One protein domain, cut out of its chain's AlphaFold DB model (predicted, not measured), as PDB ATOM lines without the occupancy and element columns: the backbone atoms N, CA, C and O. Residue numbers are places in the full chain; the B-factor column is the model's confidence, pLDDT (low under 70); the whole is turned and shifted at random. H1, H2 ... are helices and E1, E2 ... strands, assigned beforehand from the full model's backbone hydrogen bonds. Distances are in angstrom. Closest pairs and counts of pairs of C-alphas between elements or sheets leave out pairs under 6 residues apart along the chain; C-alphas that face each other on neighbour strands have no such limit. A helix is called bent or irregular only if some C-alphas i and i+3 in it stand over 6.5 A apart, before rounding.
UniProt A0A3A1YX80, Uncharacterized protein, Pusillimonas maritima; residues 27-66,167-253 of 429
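What this domain is: This is residues 27 to 66 and 167 to 253 of the 429 residues of an uncharacterized protein of Pusillimonas maritima (UniProt A0A3A1YX80). Two twisted sheets meet where their edge strands E1 and E2 come together, and the short helix H1 is wedged between the sheets, packing on both. The larger sheet is built on the long, bent hairpin of E5 and E6; H2 covers part of its face opposite H1, and H3 links E6 to E7 of the smaller sheet. The printed part has 127 residues, with three named helices and seven named strands in the order E1 E2 H1 E3 E4 H2 E5 E6 H3 E7, class mixed. The larger sheet runs E2 E6 E5 E4, mixed; the smaller runs E1 E3 E7, antiparallel. The whole is compact, with a radius of gyration of the C-alphas of 14.2 A and spans of 39 by 35 by 24 A.

Where its parts are: E1, residues 27 to 31, begins at C-alpha 27 (33.683, -36.656, 14.667). E2 is residues 49 to 52, H1 residues 55 to 60. E3, residues 167 to 172, is 16.4 A long; E4 is residues 180 to 182. H2, residues 198 to 206, is 12.2 A long. E5, residues 211 to 220, is 26.2 A long and bends by 59 degrees at residue 214; E6, residues 224 to 233, is 26.3 A long and bends by 58 degrees at residue 229. H3, residues 235 to 243, is 12.4 A long. E7, residues 247 to 253, is 18.7 A long and ends at C-alpha 253 (26.314, -51.990, 17.519).

How they stand to each other: In the larger sheet, strongly twisted, E5 and E6 form a hairpin, with N 214 and O 230 2.9 A apart. E2 is antiparallel to E6, N 51 to O 231 2.8 A; E4 is parallel to E5, N 213 to O 181 2.9 A. H2 is on this sheet over E5, 9.9 A high, its closest C-alpha pair there Ile 201 and Val 212 at 6.9 A. H1 is on the opposite face, 6.8 A high, over none of the strands. H1 is also on the smaller sheet, 7.3 A high, with Ala 30 and Ala 58 the closest C-alphas of E1 and H1, 5.0 A. E1 and E2 touch, C-alphas of His 29 and Thr 51 at 4.5 A. E3 is antiparallel to E1, N 29 to O 170 2.9 A, and to E7, N 169 to O 250 2.9 A. H3 only grazes both sheets. H1, H2 and H3 have every O i to N i+4 pair within hydrogen-bond range.

The domain as a whole: The C-alphas farthest apart, Pro 66 and Gly 177, are 40.4 A apart. Residues 67 to 166 are not printed, with 13.0 A across the cut. The links E1 to E2 and E4 to H2 are long. Residues 37 to 39, 186 to 191 and 221 to 222 have pLDDT under 70.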
ATOM      1  N   HIS A  27      33.101 -35.587  15.470       96.69
ATOM      2  CA  HIS A  27      33.683 -36.656  14.667       96.69
ATOM      3  C   HIS A  27      33.527 -38.006  15.374       96.69
ATOM      4  O   HIS A  27      33.627 -38.102  16.599       96.69
ATOM      5  N   PHE A  28      33.311 -39.065  14.600       96.19
ATOM      6  CA  PHE A  28      32.911 -40.380  15.092       96.19
ATOM      7  C   PHE A  28      33.827 -41.479  14.560       96.19
ATOM      8  O   PHE A  28      34.067 -41.571  13.365       96.19
ATOM      9  N   HIS A  29      34.302 -42.373  15.419       94.75
ATOM     10  CA  HIS A  29      34.985 -43.603  15.007       94.75
ATOM     11  C   HIS A  29      34.292 -44.791  15.646       94.75
ATOM     12  O   HIS A  29      34.008 -44.748  16.839       94.75
ATOM     13  N   ALA A  30      34.075 -45.876  14.909       91.94
ATOM     14  CA  ALA A  30      33.577 -47.097  15.517       91.94
ATOM     15  C   ALA A  30      34.468 -48.291  15.204       91.94
ATOM     16  O   ALA A  30      35.064 -48.400  14.136       91.94
ATOM     17  N   SER A  31      34.558 -49.203  16.170       87.94
ATOM     18  CA  SER A  31      35.339 -50.424  16.021       87.94
ATOM     19  C   SER A  31      34.677 -51.583  16.748       87.94
ATOM     20  O   SER A  31      34.268 -51.453  17.903       87.94
ATOM     21  N   GLY A  32      34.624 -52.740  16.086       81.56
ATOM     22  CA  GLY A  32      34.306 -54.023  16.724       81.56
ATOM     23  C   GLY A  32      35.495 -54.636  17.473       81.56
ATOM     24  O   GLY A  32      35.352 -55.667  18.126       81.56
ATOM     25  N   THR A  33      36.680 -54.025  17.374       78.06
ATOM     26  CA  THR A  33      37.909 -54.559  17.964       78.06
ATOM     27  C   THR A  33      37.928 -54.331  19.471       78.06
ATOM     28  O   THR A  33      37.656 -53.231  19.956       78.06
ATOM     29  N   SER A  34      38.322 -55.358  20.218       77.19
ATOM     30  CA  SER A  34      38.592 -55.244  21.648       77.19
ATOM     31  C   SER A  34      39.793 -54.335  21.906       77.19
ATOM     32  O   SER A  34      40.873 -54.567  21.356       77.19
ATOM     33  N   TRP A  35      39.637 -53.319  22.756       77.25
ATOM     34  CA  TRP A  35      40.746 -52.480  23.219       77.25
ATOM     35  C   TRP A  35      40.922 -52.697  24.714       77.25
ATOM     36  O   TRP A  35      39.999 -52.465  25.494       77.25
ATOM     37  N   GLN A  36      42.117 -53.141  25.097       71.31
ATOM     38  CA  GLN A  36      42.504 -53.223  26.506       71.31
ATOM     39  C   GLN A  36      42.918 -51.861  27.073       71.31
ATOM     40  O   GLN A  36      42.853 -51.661  28.279       71.31
ATOM     41  N   ASP A  37      43.318 -50.932  26.202       67.50
ATOM     42  CA  ASP A  37      43.709 -49.576  26.569       67.50
ATOM     43  C   ASP A  37      42.584 -48.581  26.253       67.50
ATOM     44  O   ASP A  37      41.859 -48.732  25.269       67.50
ATOM     45  N   VAL A  38      42.480 -47.529  27.068       64.56
ATOM     46  CA  VAL A  38      41.475 -46.458  26.916       64.56
ATOM     47  C   VAL A  38      41.803 -45.527  25.742       64.56
ATOM     48  O   VAL A  38      40.919 -44.877  25.196       64.56
ATOM     49  N   LEU A  39      43.080 -45.429  25.355       68.88
ATOM     50  CA  LEU A  39      43.531 -44.510  24.308       68.88
ATOM     51  C   LEU A  39      43.163 -45.063  22.920       68.88
ATOM     52  O   LEU A  39      43.689 -46.122  22.551       68.88
ATOM     53  N   PRO A  40      42.366 -44.342  22.112       73.81
ATOM     54  CA  PRO A  40      42.247 -44.647  20.696       73.81
ATOM     55  C   PRO A  40      43.627 -44.532  20.041       73.81
ATOM     56  O   PRO A  40      44.367 -43.573  20.276       73.81
ATOM     57  N   ARG A  41      44.008 -45.541  19.254       74.00
ATOM     58  CA  ARG A  41      45.324 -45.600  18.608       74.00
ATOM     59  C   ARG A  41      45.185 -45.474  17.102       74.00
ATOM     60  O   ARG A  41      44.320 -46.142  16.537       74.00
ATOM     61  N   PRO A  42      46.058 -44.694  16.453       81.19
ATOM     62  CA  PRO A  42      46.095 -44.660  15.005       81.19
ATOM     63  C   PRO A  42      46.364 -46.028  14.370       81.19
ATOM     64  O   PRO A  42      46.972 -46.916  14.983       81.19
ATOM     65  N   GLY A  43      45.929 -46.171  13.120       78.75
ATOM     66  CA  GLY A  43      46.227 -47.303  12.260       78.75
ATOM     67  C   GLY A  43      47.732 -47.499  12.094       78.75
ATOM     68  O   GLY A  43      48.522 -46.557  12.106       78.75
ATOM     69  N   ARG A  44      48.162 -48.757  11.953       80.75
ATOM     70  CA  ARG A  44      49.596 -49.071  11.826       80.75
ATOM     71  C   ARG A  44      50.189 -48.602  10.499       80.75
ATOM     72  O   ARG A  44      51.371 -48.281  10.465       80.75
ATOM     73  N   LEU A  45      49.391 -48.632   9.434       84.25
ATOM     74  CA  LEU A  45      49.853 -48.382   8.072       84.25
ATOM     75  C   LEU A  45      50.056 -46.887   7.805       84.25
ATOM     76  O   LEU A  45      51.113 -46.490   7.336       84.25
ATOM     77  N   ASP A  46      49.056 -46.082   8.139       85.06
ATOM     78  CA  ASP A  46      48.956 -44.658   7.803       85.06
ATOM     79  C   ASP A  46      49.166 -43.729   9.008       85.06
ATOM     80  O   ASP A  46      49.237 -42.514   8.844       85.06
ATOM     81  N   GLN A  47      49.282 -44.286  10.220       88.44
ATOM     82  CA  GLN A  47      49.400 -43.531  11.470       88.44
ATOM     83  C   GLN A  47      48.225 -42.561  11.702       88.44
ATOM     84  O   GLN A  47      48.367 -41.594  12.461       88.44
ATOM     85  N   CYS A  48      47.051 -42.856  11.128       92.44
ATOM     86  CA  CYS A  48      45.820 -42.084  11.292       92.44
ATOM     87  C   CYS A  48      44.818 -42.774  12.218       92.44
ATOM     88  O   CYS A  48      44.547 -43.967  12.103       92.44
ATOM     89  N   PHE A  49      44.213 -42.014  13.127       94.31
ATOM     90  CA  PHE A  49      42.965 -42.414  13.768       94.31
ATOM     91  C   PHE A  49      41.800 -41.833  12.959       94.31
ATOM     92  O   PHE A  49      41.499 -40.646  13.082       94.31
ATOM     93  N   TRP A  50      41.220 -42.654  12.081       95.06
ATOM     94  CA  TRP A  50      40.168 -42.245  11.146       95.06
ATOM     95  C   TRP A  50      38.806 -42.114  11.814       95.06
ATOM     96  O   TRP A  50      38.398 -42.981  12.585       95.06
ATOM     97  N   THR A  51      38.086 -41.058  11.470       95.88
ATOM     98  CA  THR A  51      36.747 -40.742  11.972       95.88
ATOM     99  C   THR A  51      35.860 -40.252  10.830       95.88
ATOM    100  O   THR A  51      36.361 -39.597   9.924       95.88
ATOM    101  N   ALA A  52      34.556 -40.483  10.908       94.12
ATOM    102  CA  ALA A  52      33.541 -39.930  10.020       94.12
ATOM    103  C   ALA A  52      32.796 -38.752  10.675       94.12
ATOM    104  O   ALA A  52      32.831 -38.584  11.893       94.12
ATOM    105  N   GLU A  53      32.066 -37.971   9.880       91.94
ATOM    106  CA  GLU A  53      31.224 -36.856  10.360       91.94
ATOM    107  C   GLU A  53      29.907 -37.316  11.009       91.94
ATOM    108  O   GLU A  53      29.207 -36.532  11.647       91.94
ATOM    109  N   HIS A  54      29.555 -38.597  10.868       91.44
ATOM    110  CA  HIS A  54      28.280 -39.133  11.338       91.44
ATOM    111  C   HIS A  54      28.454 -40.472  12.059       91.44
ATOM    112  O   HIS A  54      29.215 -41.341  11.621       91.44
ATOM    113  N   ALA A  55      27.688 -40.665  13.138       92.06
ATOM    114  CA  ALA A  55      27.685 -41.897  13.922       92.06
ATOM    115  C   ALA A  55      27.278 -43.115  13.077       92.06
ATOM    116  O   ALA A  55      27.922 -44.160  13.167       92.06
ATOM    117  N   LEU A  56      26.262 -42.968  12.212       89.62
ATOM    118  CA  LEU A  56      25.824 -44.038  11.310       89.62
ATOM    119  C   LEU A  56      26.974 -44.544  10.436       89.62
ATOM    120  O   LEU A  56      27.198 -45.750  10.357       89.62
ATOM    121  N   ILE A  57      27.723 -43.616   9.837       88.81
ATOM    122  CA  ILE A  57      28.853 -43.926   8.958       88.81
ATOM    123  C   ILE A  57      29.953 -44.617   9.746       88.81
ATOM    124  O   ILE A  57      30.419 -45.672   9.340       88.81
ATOM    125  N   ALA A  58      30.329 -44.080  10.907       92.12
ATOM    126  CA  ALA A  58      31.333 -44.713  11.748       92.12
ATOM    127  C   ALA A  58      30.943 -46.159  12.106       92.12
ATOM    128  O   ALA A  58      31.779 -47.058  12.044       92.12
ATOM    129  N   GLN A  59      29.672 -46.411  12.432       90.88
ATOM    130  CA  GLN A  59      29.180 -47.723  12.861       90.88
ATOM    131  C   GLN A  59      29.076 -48.779  11.754       90.88
ATOM    132  O   GLN A  59      28.916 -49.956  12.091       90.88
ATOM    133  N   THR A  60      29.222 -48.416  10.474       87.81
ATOM    134  CA  THR A  60      29.365 -49.409   9.391       87.81
ATOM    135  C   THR A  60      30.709 -50.130   9.446       87.81
ATOM    136  O   THR A  60      30.801 -51.293   9.059       87.81
ATOM    137  N   TYR A  61      31.738 -49.482  10.002       86.50
ATOM    138  CA  TYR A  61      33.069 -50.061  10.183       86.50
ATOM    139  C   TYR A  61      33.139 -51.058  11.350       86.50
ATOM    140  O   TYR A  61      34.139 -51.766  11.512       86.50
ATOM    141  N   ILE A  62      32.082 -51.170  12.164       87.69
ATOM    142  CA  ILE A  62      31.933 -52.319  13.059       87.69
ATOM    143  C   ILE A  62      31.633 -53.523  12.170       87.69
ATOM    144  O   ILE A  62      30.577 -53.583  11.545       87.69
ATOM    145  N   SER A  63      32.564 -54.478  12.127       77.69
ATOM    146  CA  SER A  63      32.462 -55.652  11.261       77.69
ATOM    147  C   SER A  63      31.115 -56.359  11.390       77.69
ATOM    148  O   SER A  63      30.519 -56.427  12.471       77.69
ATOM    149  N   GLU A  64      30.657 -56.927  10.274       76.88
ATOM    150  CA  GLU A  64      29.513 -57.826  10.288       76.88
ATOM    151  C   GLU A  64      29.722 -58.995  11.257       76.88
ATOM    152  O   GLU A  64      30.829 -59.275  11.729       76.88
ATOM    153  N   TRP A  65      28.630 -59.710  11.531       79.75
ATOM    154  CA  TRP A  65      28.723 -60.960  12.263       79.75
ATOM    155  C   TRP A  65      29.704 -61.902  11.536       79.75
ATOM    156  O   TRP A  65      29.484 -62.204  10.364       79.75
ATOM    157  N   PRO A  66      30.781 -62.372  12.195       70.56
ATOM    158  CA  PRO A  66      31.943 -62.934  11.501       70.56
ATOM    159  C   PRO A  66      31.665 -64.272  10.811       70.56
ATOM    160  O   PRO A  66      32.440 -64.697   9.957       70.56
ATOM    161  N   GLY A 167      30.535 -53.399  19.516       87.19
ATOM    162  CA  GLY A 167      31.673 -52.530  19.318       87.19
ATOM    163  C   GLY A 167      31.610 -51.327  20.249       87.19
ATOM    164  O   GLY A 167      30.854 -51.276  21.222       87.19
ATOM    165  N   ARG A 168      32.434 -50.343  19.923       90.94
ATOM    166  CA  ARG A 168      32.472 -49.041  20.581       90.94
ATOM    167  C   ARG A 168      32.282 -47.944  19.550       90.94
ATOM    168  O   ARG A 168      32.775 -48.092  18.433       90.94
ATOM    169  N   LEU A 169      31.629 -46.863  19.946       93.88
ATOM    170  CA  LEU A 169      31.613 -45.600  19.223       93.88
ATOM    171  C   LEU A 169      32.418 -44.587  20.035       93.88
ATOM    172  O   LEU A 169      32.100 -44.298  21.186       93.88
ATOM    173  N   VAL A 170      33.486 -44.082  19.436       94.69
ATOM    174  CA  VAL A 170      34.305 -42.989  19.948       94.69
ATOM    175  C   VAL A 170      33.767 -41.696  19.354       94.69
ATOM    176  O   VAL A 170      33.680 -41.567  18.134       94.69
ATOM    177  N   ILE A 171      33.414 -40.755  20.221       95.69
ATOM    178  CA  ILE A 171      32.853 -39.450  19.882       95.69
ATOM    179  C   ILE A 171      33.894 -38.394  20.242       95.69
ATOM    180  O   ILE A 171      34.395 -38.367  21.369       95.69
ATOM    181  N   ILE A 172      34.239 -37.543  19.283       96.25
ATOM    182  CA  ILE A 172      35.294 -36.541  19.412       96.25
ATOM    183  C   ILE A 172      34.703 -35.162  19.149       96.25
ATOM    184  O   ILE A 172      34.124 -34.927  18.094       96.25
ATOM    185  N   ASP A 173      34.896 -34.248  20.098       96.31
ATOM    186  CA  ASP A 173      34.675 -32.808  19.923       96.31
ATOM    187  C   ASP A 173      35.999 -32.182  19.445       96.31
ATOM    188  O   ASP A 173      36.949 -32.104  20.235       96.31
ATOM    189  N   PRO A 174      36.144 -31.797  18.164       95.62
ATOM    190  CA  PRO A 174      37.413 -31.301  17.641       95.62
ATOM    191  C   PRO A 174      37.915 -30.067  18.406       95.62
ATOM    192  O   PRO A 174      37.155 -29.169  18.773       95.62
ATOM    193  N   LEU A 175      39.221 -29.996  18.669       94.75
ATOM    194  CA  LEU A 175      39.825 -28.827  19.306       94.75
ATOM    195  C   LEU A 175      39.720 -27.596  18.383       94.75
ATOM    196  O   LEU A 175      39.942 -27.699  17.176       94.75
ATOM    197  N   PRO A 176      39.438 -26.398  18.927       91.94
ATOM    198  CA  PRO A 176      39.394 -25.192  18.114       91.94
ATOM    199  C   PRO A 176      40.783 -24.868  17.546       91.94
ATOM    200  O   PRO A 176      41.789 -24.951  18.251       91.94
ATOM    201  N   GLY A 177      40.830 -24.450  16.279       92.56
ATOM    202  CA  GLY A 177      42.067 -24.015  15.622       92.56
ATOM    203  C   GLY A 177      43.037 -25.141  15.251       92.56
ATOM    204  O   GLY A 177      44.222 -24.864  15.070       92.56
ATOM    205  N   MET A 178      42.561 -26.385  15.148       95.25
ATOM    206  CA  MET A 178      43.356 -27.497  14.618       95.25
ATOM    207  C   MET A 178      43.939 -27.180  13.237       95.25
ATOM    208  O   MET A 178      43.253 -26.637  12.368       95.25
ATOM    209  N   ASN A 179      45.188 -27.586  13.009       97.31
ATOM    210  CA  ASN A 179      45.796 -27.535  11.686       97.31
ATOM    211  C   ASN A 179      45.333 -28.742  10.857       97.31
ATOM    212  O   ASN A 179      45.890 -29.837  10.977       97.31
ATOM    213  N   ILE A 180      44.296 -28.545  10.043       97.38
ATOM    214  CA  ILE A 180      43.733 -29.584   9.177       97.38
ATOM    215  C   ILE A 180      44.345 -29.464   7.783       97.38
ATOM    216  O   ILE A 180      44.200 -28.443   7.110       97.38
ATOM    217  N   LYS A 181      45.004 -30.531   7.328       97.44
ATOM    218  CA  LYS A 181      45.450 -30.649   5.942       97.44
ATOM    219  C   LYS A 181      44.340 -31.277   5.104       97.44
ATOM    220  O   LYS A 181      44.049 -32.459   5.251       97.44
ATOM    221  N   ASP A 182      43.737 -30.484   4.228       95.56
ATOM    222  CA  ASP A 182      42.653 -30.953   3.367       95.56
ATOM    223  C   ASP A 182      43.184 -31.573   2.068       95.56
ATOM    224  O   ASP A 182      43.919 -30.929   1.313       95.56
ATOM    225  N   PHE A 183      42.833 -32.835   1.845       92.81
ATOM    226  CA  PHE A 183      43.077 -33.589   0.619       92.81
ATOM    227  C   PHE A 183      41.771 -33.985  -0.083       92.81
ATOM    228  O   PHE A 183      41.838 -34.544  -1.181       92.81
ATOM    229  N   ALA A 184      40.607 -33.721   0.521       89.19
ATOM    230  CA  ALA A 184      39.319 -34.075  -0.058       89.19
ATOM    231  C   ALA A 184      39.122 -33.360  -1.404       89.19
ATOM    232  O   ALA A 184      39.488 -32.197  -1.582       89.19
ATOM    233  N   LEU A 185      38.570 -34.090  -2.369       81.38
ATOM    234  CA  LEU A 185      38.250 -33.609  -3.716       81.38
ATOM    235  C   LEU A 185      36.721 -33.612  -3.912       81.38
ATOM    236  O   LEU A 185      36.001 -34.214  -3.130       81.38
ATOM    237  N   ASP A 186      36.179 -32.971  -4.943       69.62
ATOM    238  CA  ASP A 186      34.716 -32.998  -5.153       69.62
ATOM    239  C   ASP A 186      34.218 -34.321  -5.781       69.62
ATOM    240  O   ASP A 186      33.021 -34.606  -5.765       69.62
ATOM    241  N   GLU A 187      35.118 -35.157  -6.315       58.47
ATOM    242  CA  GLU A 187      34.785 -36.467  -6.887       58.47
ATOM    243  C   GLU A 187      35.199 -37.613  -5.955       58.47
ATOM    244  O   GLU A 187      36.310 -37.651  -5.416       58.47
ATOM    245  N   GLY A 188      34.263 -38.545  -5.760       55.34
ATOM    246  CA  GLY A 188      34.401 -39.697  -4.880       55.34
ATOM    247  C   GLY A 188      35.539 -40.639  -5.273       55.34
ATOM    248  O   GLY A 188      35.902 -40.805  -6.437       55.34
ATOM    249  N   ASP A 189      36.069 -41.287  -4.247       60.25
ATOM    250  CA  ASP A 189      37.334 -42.009  -4.200       60.25
ATOM    251  C   ASP A 189      37.310 -43.401  -4.884       60.25
ATOM    252  O   ASP A 189      37.689 -44.409  -4.299       60.25
ATOM    253  N   LEU A 190      36.801 -43.513  -6.120       64.12
ATOM    254  CA  LEU A 190      36.636 -44.819  -6.793       64.12
ATOM    255  C   LEU A 190      37.885 -45.313  -7.543       64.12
ATOM    256  O   LEU A 190      37.991 -46.508  -7.825       64.12
ATOM    257  N   THR A 191      38.819 -44.426  -7.896       69.50
ATOM    258  CA  THR A 191      39.995 -44.769  -8.721       69.50
ATOM    259  C   THR A 191      41.339 -44.310  -8.148       69.50
ATOM    260  O   THR A 191      42.367 -44.808  -8.603       69.50
ATOM    261  N   ASP A 192      41.356 -43.421  -7.149       79.25
ATOM    262  CA  ASP A 192      42.578 -42.850  -6.557       79.25
ATOM    263  C   ASP A 192      42.473 -42.710  -5.028       79.25
ATOM    264  O   ASP A 192      42.490 -41.600  -4.487       79.25
ATOM    265  N   LEU A 193      42.410 -43.883  -4.380       85.56
ATOM    266  CA  LEU A 193      42.215 -44.104  -2.941       85.56
ATOM    267  C   LEU A 193      43.013 -43.128  -2.071       85.56
ATOM    268  O   LEU A 193      44.227 -43.276  -1.899       85.56
ATOM    269  N   GLN A 194      42.337 -42.140  -1.485       88.94
ATOM    270  CA  GLN A 194      42.997 -41.075  -0.731       88.94
ATOM    271  C   GLN A 194      43.622 -41.594   0.566       88.94
ATOM    272  O   GLN A 194      44.730 -41.184   0.916       88.94
ATOM    273  N   TYR A 195      42.979 -42.556   1.233       86.12
ATOM    274  CA  TYR A 195      43.531 -43.205   2.427       86.12
ATOM    275  C   TYR A 195      44.778 -44.064   2.130       86.12
ATOM    276  O   TYR A 195      45.538 -44.385   3.040       86.12
ATOM    277  N   HIS A 196      45.057 -44.394   0.861       89.06
ATOM    278  CA  HIS A 196      46.297 -45.068   0.453       89.06
ATOM    279  C   HIS A 196      47.467 -44.113   0.190       89.06
ATOM    280  O   HIS A 196      48.592 -44.573  -0.023       89.06
ATOM    281  N   LYS A 197      47.261 -42.791   0.239       91.38
ATOM    282  CA  LYS A 197      48.318 -41.786   0.033       91.38
ATOM    283  C   LYS A 197      49.171 -41.598   1.295       91.38
ATOM    284  O   LYS A 197      49.390 -40.474   1.745       91.38
ATOM    285  N   VAL A 198      49.669 -42.708   1.847       93.44
ATOM    286  CA  VAL A 198      50.395 -42.791   3.128       93.44
ATOM    287  C   VAL A 198      51.545 -41.785   3.196       93.44
ATOM    288  O   VAL A 198      51.637 -41.041   4.168       93.44
ATOM    289  N   ASP A 199      52.349 -41.668   2.136       94.56
ATOM    290  CA  ASP A 199      53.464 -40.712   2.093       94.56
ATOM    291  C   ASP A 199      52.985 -39.253   2.225       94.56
ATOM    292  O   ASP A 199      53.620 -38.440   2.891       94.56
ATOM    293  N   GLN A 200      51.848 -38.895   1.616       94.62
ATOM    294  CA  GLN A 200      51.308 -37.530   1.695       94.62
ATOM    295  C   GLN A 200      50.763 -37.221   3.090       94.62
ATOM    296  O   GLN A 200      50.954 -36.113   3.595       94.62
ATOM    297  N   ILE A 201      50.115 -38.206   3.713       95.38
ATOM    298  CA  ILE A 201      49.622 -38.130   5.089       95.38
ATOM    299  C   ILE A 201      50.797 -37.964   6.059       95.38
ATOM    300  O   ILE A 201      50.793 -37.052   6.886       95.38
ATOM    301  N   GLU A 202      51.842 -38.781   5.913       94.88
ATOM    302  CA  GLU A 202      53.048 -38.686   6.734       94.88
ATOM    303  C   GLU A 202      53.695 -37.300   6.599       94.88
ATOM    304  O   GLU A 202      53.974 -36.644   7.606       94.88
ATOM    305  N   GLN A 203      53.867 -36.800   5.370       96.19
ATOM    306  CA  GLN A 203      54.405 -35.457   5.142       96.19
ATOM    307  C   GLN A 203      53.520 -34.358   5.745       96.19
ATOM    308  O   GLN A 203      54.045 -33.380   6.282       96.19
ATOM    309  N   ALA A 204      52.191 -34.508   5.719       96.56
ATOM    310  CA  ALA A 204      51.288 -33.569   6.376       96.56
ATOM    311  C   ALA A 204      51.545 -33.516   7.888       96.56
ATOM    312  O   ALA A 204      51.734 -32.426   8.437       96.56
ATOM    313  N   PHE A 205      51.640 -34.667   8.557       95.94
ATOM    314  CA  PHE A 205      51.929 -34.720   9.992       95.94
ATOM    315  C   PHE A 205      53.335 -34.213  10.332       95.94
ATOM    316  O   PHE A 205      53.491 -33.458  11.294       95.94
ATOM    317  N   LEU A 206      54.347 -34.527   9.517       95.31
ATOM    318  CA  LEU A 206      55.700 -33.972   9.664       95.31
ATOM    319  C   LEU A 206      55.722 -32.446   9.499       95.31
ATOM    320  O   LEU A 206      56.482 -31.762  10.187       95.31
ATOM    321  N   SER A 207      54.856 -31.897   8.644       96.00
ATOM    322  CA  SER A 207      54.675 -30.448   8.474       96.00
ATOM    323  C   SER A 207      53.873 -29.782   9.602       96.00
ATOM    324  O   SER A 207      53.690 -28.565   9.596       96.00
ATOM    325  N   GLY A 208      53.422 -30.560  10.591       96.06
ATOM    326  CA  GLY A 208      52.709 -30.072  11.766       96.06
ATOM    327  C   GLY A 208      51.188 -30.052  11.625       96.06
ATOM    328  O   GLY A 208      50.541 -29.320  12.372       96.06
ATOM    329  N   ALA A 209      50.609 -30.802  10.683       97.31
ATOM    330  CA  ALA A 209      49.166 -31.034  10.665       97.31
ATOM    331  C   ALA A 209      48.744 -31.856  11.894       97.31
ATOM    332  O   ALA A 209      49.411 -32.821  12.272       97.31
ATOM    333  N   ASP A 210      47.622 -31.485  12.503       96.75
ATOM    334  CA  ASP A 210      47.001 -32.253  13.586       96.75
ATOM    335  C   ASP A 210      46.114 -33.367  13.016       96.75
ATOM    336  O   ASP A 210      46.020 -34.455  13.595       96.75
ATOM    337  N   CYS A 211      45.491 -33.085  11.869       97.00
ATOM    338  CA  CYS A 211      44.531 -33.941  11.192       97.00
ATOM    339  C   CYS A 211      44.654 -33.801   9.670       97.00
ATOM    340  O   CYS A 211      45.012 -32.734   9.165       97.00
ATOM    341  N   VAL A 212      44.308 -34.858   8.943       96.75
ATOM    342  CA  VAL A 212      44.064 -34.821   7.496       96.75
ATOM    343  C   VAL A 212      42.568 -34.977   7.223       96.75
ATOM    344  O   VAL A 212      41.888 -35.653   7.991       96.75
ATOM    345  N   ARG A 213      42.046 -34.354   6.166       96.19
ATOM    346  CA  ARG A 213      40.665 -34.533   5.685       96.19
ATOM    347  C   ARG A 213      40.710 -35.174   4.303       96.19
ATOM    348  O   ARG A 213      41.463 -34.699   3.454       96.19
ATOM    349  N   ILE A 214      39.947 -36.240   4.096       94.00
ATOM    350  CA  ILE A 214      39.876 -36.988   2.835       94.00
ATOM    351  C   ILE A 214      38.419 -37.286   2.473       94.00
ATOM    352  O   ILE A 214      37.539 -37.250   3.337       94.00
ATOM    353  N   ASN A 215      38.186 -37.649   1.217       91.44
ATOM    354  CA  ASN A 215      37.044 -38.482   0.862       91.44
ATOM    355  C   ASN A 215      37.398 -39.942   1.121       91.44
ATOM    356  O   ASN A 215      38.497 -40.376   0.786       91.44
ATOM    357  N   ASP A 216      36.450 -40.684   1.666       89.06
ATOM    358  CA  ASP A 216      36.536 -42.121   1.895       89.06
ATOM    359  C   ASP A 216      35.234 -42.782   1.413       89.06
ATOM    360  O   ASP A 216      34.278 -42.098   1.031       89.06
ATOM    361  N   PHE A 217      35.186 -44.108   1.407       83.75
ATOM    362  CA  PHE A 217      33.965 -44.868   1.191       83.75
ATOM    363  C   PHE A 217      33.843 -46.010   2.187       83.75
ATOM    364  O   PHE A 217      34.795 -46.724   2.495       83.75
ATOM    365  N   CYS A 218      32.606 -46.258   2.591       78.56
ATOM    366  CA  CYS A 218      32.235 -47.482   3.276       78.56
ATOM    367  C   CYS A 218      31.526 -48.436   2.304       78.56
ATOM    368  O   CYS A 218      31.007 -48.018   1.266       78.56
ATOM    369  N   GLN A 219      31.529 -49.731   2.623       74.56
ATOM    370  CA  GLN A 219      30.747 -50.723   1.887       74.56
ATOM    371  C   GLN A 219      29.412 -50.949   2.591       74.56
ATOM    372  O   GLN A 219      29.379 -51.257   3.781       74.56
ATOM    373  N   SER A 220      28.331 -50.832   1.832       74.00
ATOM    374  CA  SER A 220      26.975 -51.200   2.222       74.00
ATOM    375  C   SER A 220      26.532 -52.427   1.435       74.00
ATOM    376  O   SER A 220      26.803 -52.525   0.232       74.00
ATOM    377  N   SER A 221      25.817 -53.349   2.087       68.75
ATOM    378  CA  SER A 221      25.198 -54.481   1.385       68.75
ATOM    379  C   SER A 221      24.174 -54.035   0.342       68.75
ATOM    380  O   SER A 221      23.998 -54.714  -0.670       68.75
ATOM    381  N   ASP A 222      23.530 -52.891   0.579       69.31
ATOM    382  CA  ASP A 222      22.373 -52.429  -0.183       69.31
ATOM    383  C   ASP A 222      22.778 -51.415  -1.259       69.31
ATOM    384  O   ASP A 222      22.260 -51.446  -2.377       69.31
ATOM    385  N   PHE A 223      23.747 -50.546  -0.949       70.12
ATOM    386  CA  PHE A 223      24.169 -49.450  -1.829       70.12
ATOM    387  C   PHE A 223      25.557 -49.640  -2.461       70.12
ATOM    388  O   PHE A 223      25.944 -48.861  -3.334       70.12
ATOM    389  N   GLY A 224      26.317 -50.668  -2.072       76.12
ATOM    390  CA  GLY A 224      27.693 -50.847  -2.533       76.12
ATOM    391  C   GLY A 224      28.638 -49.822  -1.901       76.12
ATOM    392  O   GLY A 224      28.643 -49.661  -0.686       76.12
ATOM    393  N   ASN A 225      29.466 -49.144  -2.699       76.62
ATOM    394  CA  ASN A 225      30.385 -48.130  -2.173       76.62
ATOM    395  C   ASN A 225      29.636 -46.829  -1.897       76.62
ATOM    396  O   ASN A 225      29.078 -46.237  -2.824       76.62
ATOM    397  N   VAL A 226      29.697 -46.350  -0.657       77.69
ATOM    398  CA  VAL A 226      29.093 -45.076  -0.285       77.69
ATOM    399  C   VAL A 226      30.129 -44.104   0.248       77.69
ATOM    400  O   VAL A 226      30.773 -44.363   1.264       77.69
ATOM    401  N   GLY A 227      30.284 -42.995  -0.476       83.19
ATOM    402  CA  GLY A 227      31.266 -41.960  -0.179       83.19
ATOM    403  C   GLY A 227      30.893 -41.118   1.039       83.19
ATOM    404  O   GLY A 227      29.718 -40.831   1.268       83.19
ATOM    405  N   HIS A 228      31.900 -40.692   1.794       87.56
ATOM    406  CA  HIS A 228      31.763 -39.754   2.904       87.56
ATOM    407  C   HIS A 228      33.074 -39.012   3.171       87.56
ATOM    408  O   HIS A 228      34.135 -39.399   2.686       87.56
ATOM    409  N   ILE A 229      33.013 -37.952   3.976       92.00
ATOM    410  CA  ILE A 229      34.217 -37.291   4.479       92.00
ATOM    411  C   ILE A 229      34.778 -38.090   5.653       92.00
ATOM    412  O   ILE A 229      34.040 -38.586   6.513       92.00
ATOM    413  N   SER A 230      36.102 -38.207   5.680       94.00
ATOM    414  CA  SER A 230      36.846 -38.823   6.770       94.00
ATOM    415  C   SER A 230      37.948 -37.887   7.259       94.00
ATOM    416  O   SER A 230      38.621 -37.205   6.481       94.00
ATOM    417  N   TYR A 231      38.128 -37.858   8.573       97.06
ATOM    418  CA  TYR A 231      39.155 -37.092   9.267       97.06
ATOM    419  C   TYR A 231      40.142 -38.056   9.926       97.06
ATOM    420  O   TYR A 231      39.754 -38.904  10.726       97.06
ATOM    421  N   GLY A 232      41.422 -37.945   9.581       96.62
ATOM    422  CA  GLY A 232      42.501 -38.774  10.113       96.62
ATOM    423  C   GLY A 232      43.336 -38.007  11.122       96.62
ATOM    424  O   GLY A 232      44.125 -37.140  10.744       96.62
ATOM    425  N   TYR A 233      43.194 -38.327  12.406       96.88
ATOM    426  CA  TYR A 233      43.944 -37.671  13.478       96.88
ATOM    427  C   TYR A 233      45.329 -38.286  13.659       96.88
ATOM    428  O   TYR A 233      45.475 -39.509  13.719       96.88
ATOM    429  N   SER A 234      46.339 -37.441  13.866       94.81
ATOM    430  CA  SER A 234      47.649 -37.908  14.330       94.81
ATOM    431  C   SER A 234      47.582 -38.439  15.772       94.81
ATOM    432  O   SER A 234      46.749 -38.012  16.579       94.81
ATOM    433  N   ALA A 235      48.531 -39.307  16.150       91.81
ATOM    434  CA  ALA A 235      48.668 -39.812  17.525       91.81
ATOM    435  C   ALA A 235      48.746 -38.686  18.576       91.81
ATOM    436  O   ALA A 235      48.193 -38.784  19.673       91.81
ATOM    437  N   LYS A 236      49.443 -37.598  18.236       93.06
ATOM    438  CA  LYS A 236      49.586 -36.428  19.105       93.06
ATOM    439  C   LYS A 236      48.251 -35.704  19.265       93.06
ATOM    440  O   LYS A 236      47.891 -35.364  20.390       93.06
ATOM    441  N   ALA A 237      47.531 -35.482  18.165       94.88
ATOM    442  CA  ALA A 237      46.253 -34.789  18.194       94.88
ATOM    443  C   ALA A 237      45.225 -35.566  19.023       94.88
ATOM    444  O   ALA A 237      44.632 -34.987  19.931       94.88
ATOM    445  N   ILE A 238      45.061 -36.877  18.804       93.69
ATOM    446  CA  ILE A 238      44.084 -37.666  19.574       93.69
ATOM    447  C   ILE A 238      44.404 -37.669  21.078       93.69
ATOM    448  O   ILE A 238      43.513 -37.465  21.905       93.69
ATOM    449  N   ALA A 239      45.687 -37.767  21.448       92.06
ATOM    450  CA  ALA A 239      46.115 -37.677  22.844       92.06
ATOM    451  C   ALA A 239      45.793 -36.308  23.474       92.06
ATOM    452  O   ALA A 239      45.407 -36.237  24.642       92.06
ATOM    453  N   GLN A 240      45.914 -35.215  22.712       93.88
ATOM    454  CA  GLN A 240      45.540 -33.874  23.171       93.88
ATOM    455  C   GLN A 240      44.029 -33.729  23.379       93.88
ATOM    456  O   GLN A 240      43.620 -33.160  24.391       93.88
ATOM    457  N   HIS A 241      43.204 -34.265  22.473       94.38
ATOM    458  CA  HIS A 241      41.744 -34.253  22.624       94.38
ATOM    459  C   HIS A 241      41.328 -35.011  23.884       94.38
ATOM    460  O   HIS A 241      40.535 -34.513  24.683       94.38
ATOM    461  N   GLN A 242      41.923 -36.180  24.112       90.81
ATOM    462  CA  GLN A 242      41.634 -36.976  25.295       90.81
ATOM    463  C   GLN A 242      42.068 -36.274  26.586       90.81
ATOM    464  O   GLN A 242      41.283 -36.188  27.527       90.81
ATOM    465  N   ALA A 243      43.274 -35.700  26.624       91.19
ATOM    466  CA  ALA A 243      43.743 -34.924  27.773       91.19
ATOM    467  C   ALA A 243      42.861 -33.692  28.061       91.19
ATOM    468  O   ALA A 243      42.752 -33.257  29.209       91.19
ATOM    469  N   ALA A 244      42.217 -33.139  27.030       92.25
ATOM    470  CA  ALA A 244      41.265 -32.042  27.146       92.25
ATOM    471  C   ALA A 244      39.838 -32.488  27.530       92.25
ATOM    472  O   ALA A 244      38.982 -31.626  27.713       92.25
ATOM    473  N   GLY A 245      39.570 -33.794  27.663       91.12
ATOM    474  CA  GLY A 245      38.227 -34.321  27.934       91.12
ATOM    475  C   GLY A 245      37.267 -34.169  26.750       91.12
ATOM    476  O   GLY A 245      36.076 -33.970  26.946       91.12
ATOM    477  N   ARG A 246      37.795 -34.207  25.520       93.94
ATOM    478  CA  ARG A 246      37.035 -34.071  24.266       93.94
ATOM    479  C   ARG A 246      36.852 -35.385  23.509       93.94
ATOM    480  O   ARG A 246      36.520 -35.375  22.330       93.94
ATOM    481  N   VAL A 247      37.115 -36.504  24.177       92.62
ATOM    482  CA  VAL A 247      36.930 -37.852  23.639       92.62
ATOM    483  C   VAL A 247      36.047 -38.611  24.610       92.62
ATOM    484  O   VAL A 247      36.381 -38.719  25.790       92.62
ATOM    485  N   LEU A 248      34.945 -39.141  24.101       92.12
ATOM    486  CA  LEU A 248      34.020 -40.000  24.821       92.12
ATOM    487  C   LEU A 248      33.928 -41.344  24.100       92.12
ATOM    488  O   LEU A 248      34.042 -41.400  22.880       92.12
ATOM    489  N   THR A 249      33.723 -42.430  24.843       91.75
ATOM    490  CA  THR A 249      33.447 -43.748  24.263       91.75
ATOM    491  C   THR A 249      32.128 -44.275  24.802       91.75
ATOM    492  O   THR A 249      31.920 -44.283  26.011       91.75
ATOM    493  N   ILE A 250      31.263 -44.740  23.904       92.31
ATOM    494  CA  ILE A 250      30.005 -45.407  24.238       92.31
ATOM    495  C   ILE A 250      29.961 -46.805  23.611       92.31
ATOM    496  O   ILE A 250      30.665 -47.086  22.635       92.31
ATOM    497  N   SER A 251      29.146 -47.703  24.161       91.00
ATOM    498  CA  SER A 251      28.846 -48.982  23.518       91.00
ATOM    499  C   SER A 251      28.071 -48.753  22.231       91.00
ATOM    500  O   SER A 251      27.172 -47.918  22.197       91.00
ATOM    501  N   ALA A 252      28.393 -49.515  21.192       91.00
ATOM    502  CA  ALA A 252      27.733 -49.386  19.905       91.00
ATOM    503  C   ALA A 252      27.547 -50.741  19.233       91.00
ATOM    504  O   ALA A 252      28.301 -51.690  19.464       91.00
ATOM    505  N   THR A 253      26.553 -50.820  18.362       87.88
ATOM    506  CA  THR A 253      26.314 -51.990  17.519       87.88
ATOM    507  C   THR A 253      26.576 -51.656  16.060       87.88
ATOM    508  O   THR A 253      26.504 -50.497  15.654       87.88
TER     509      THR A 253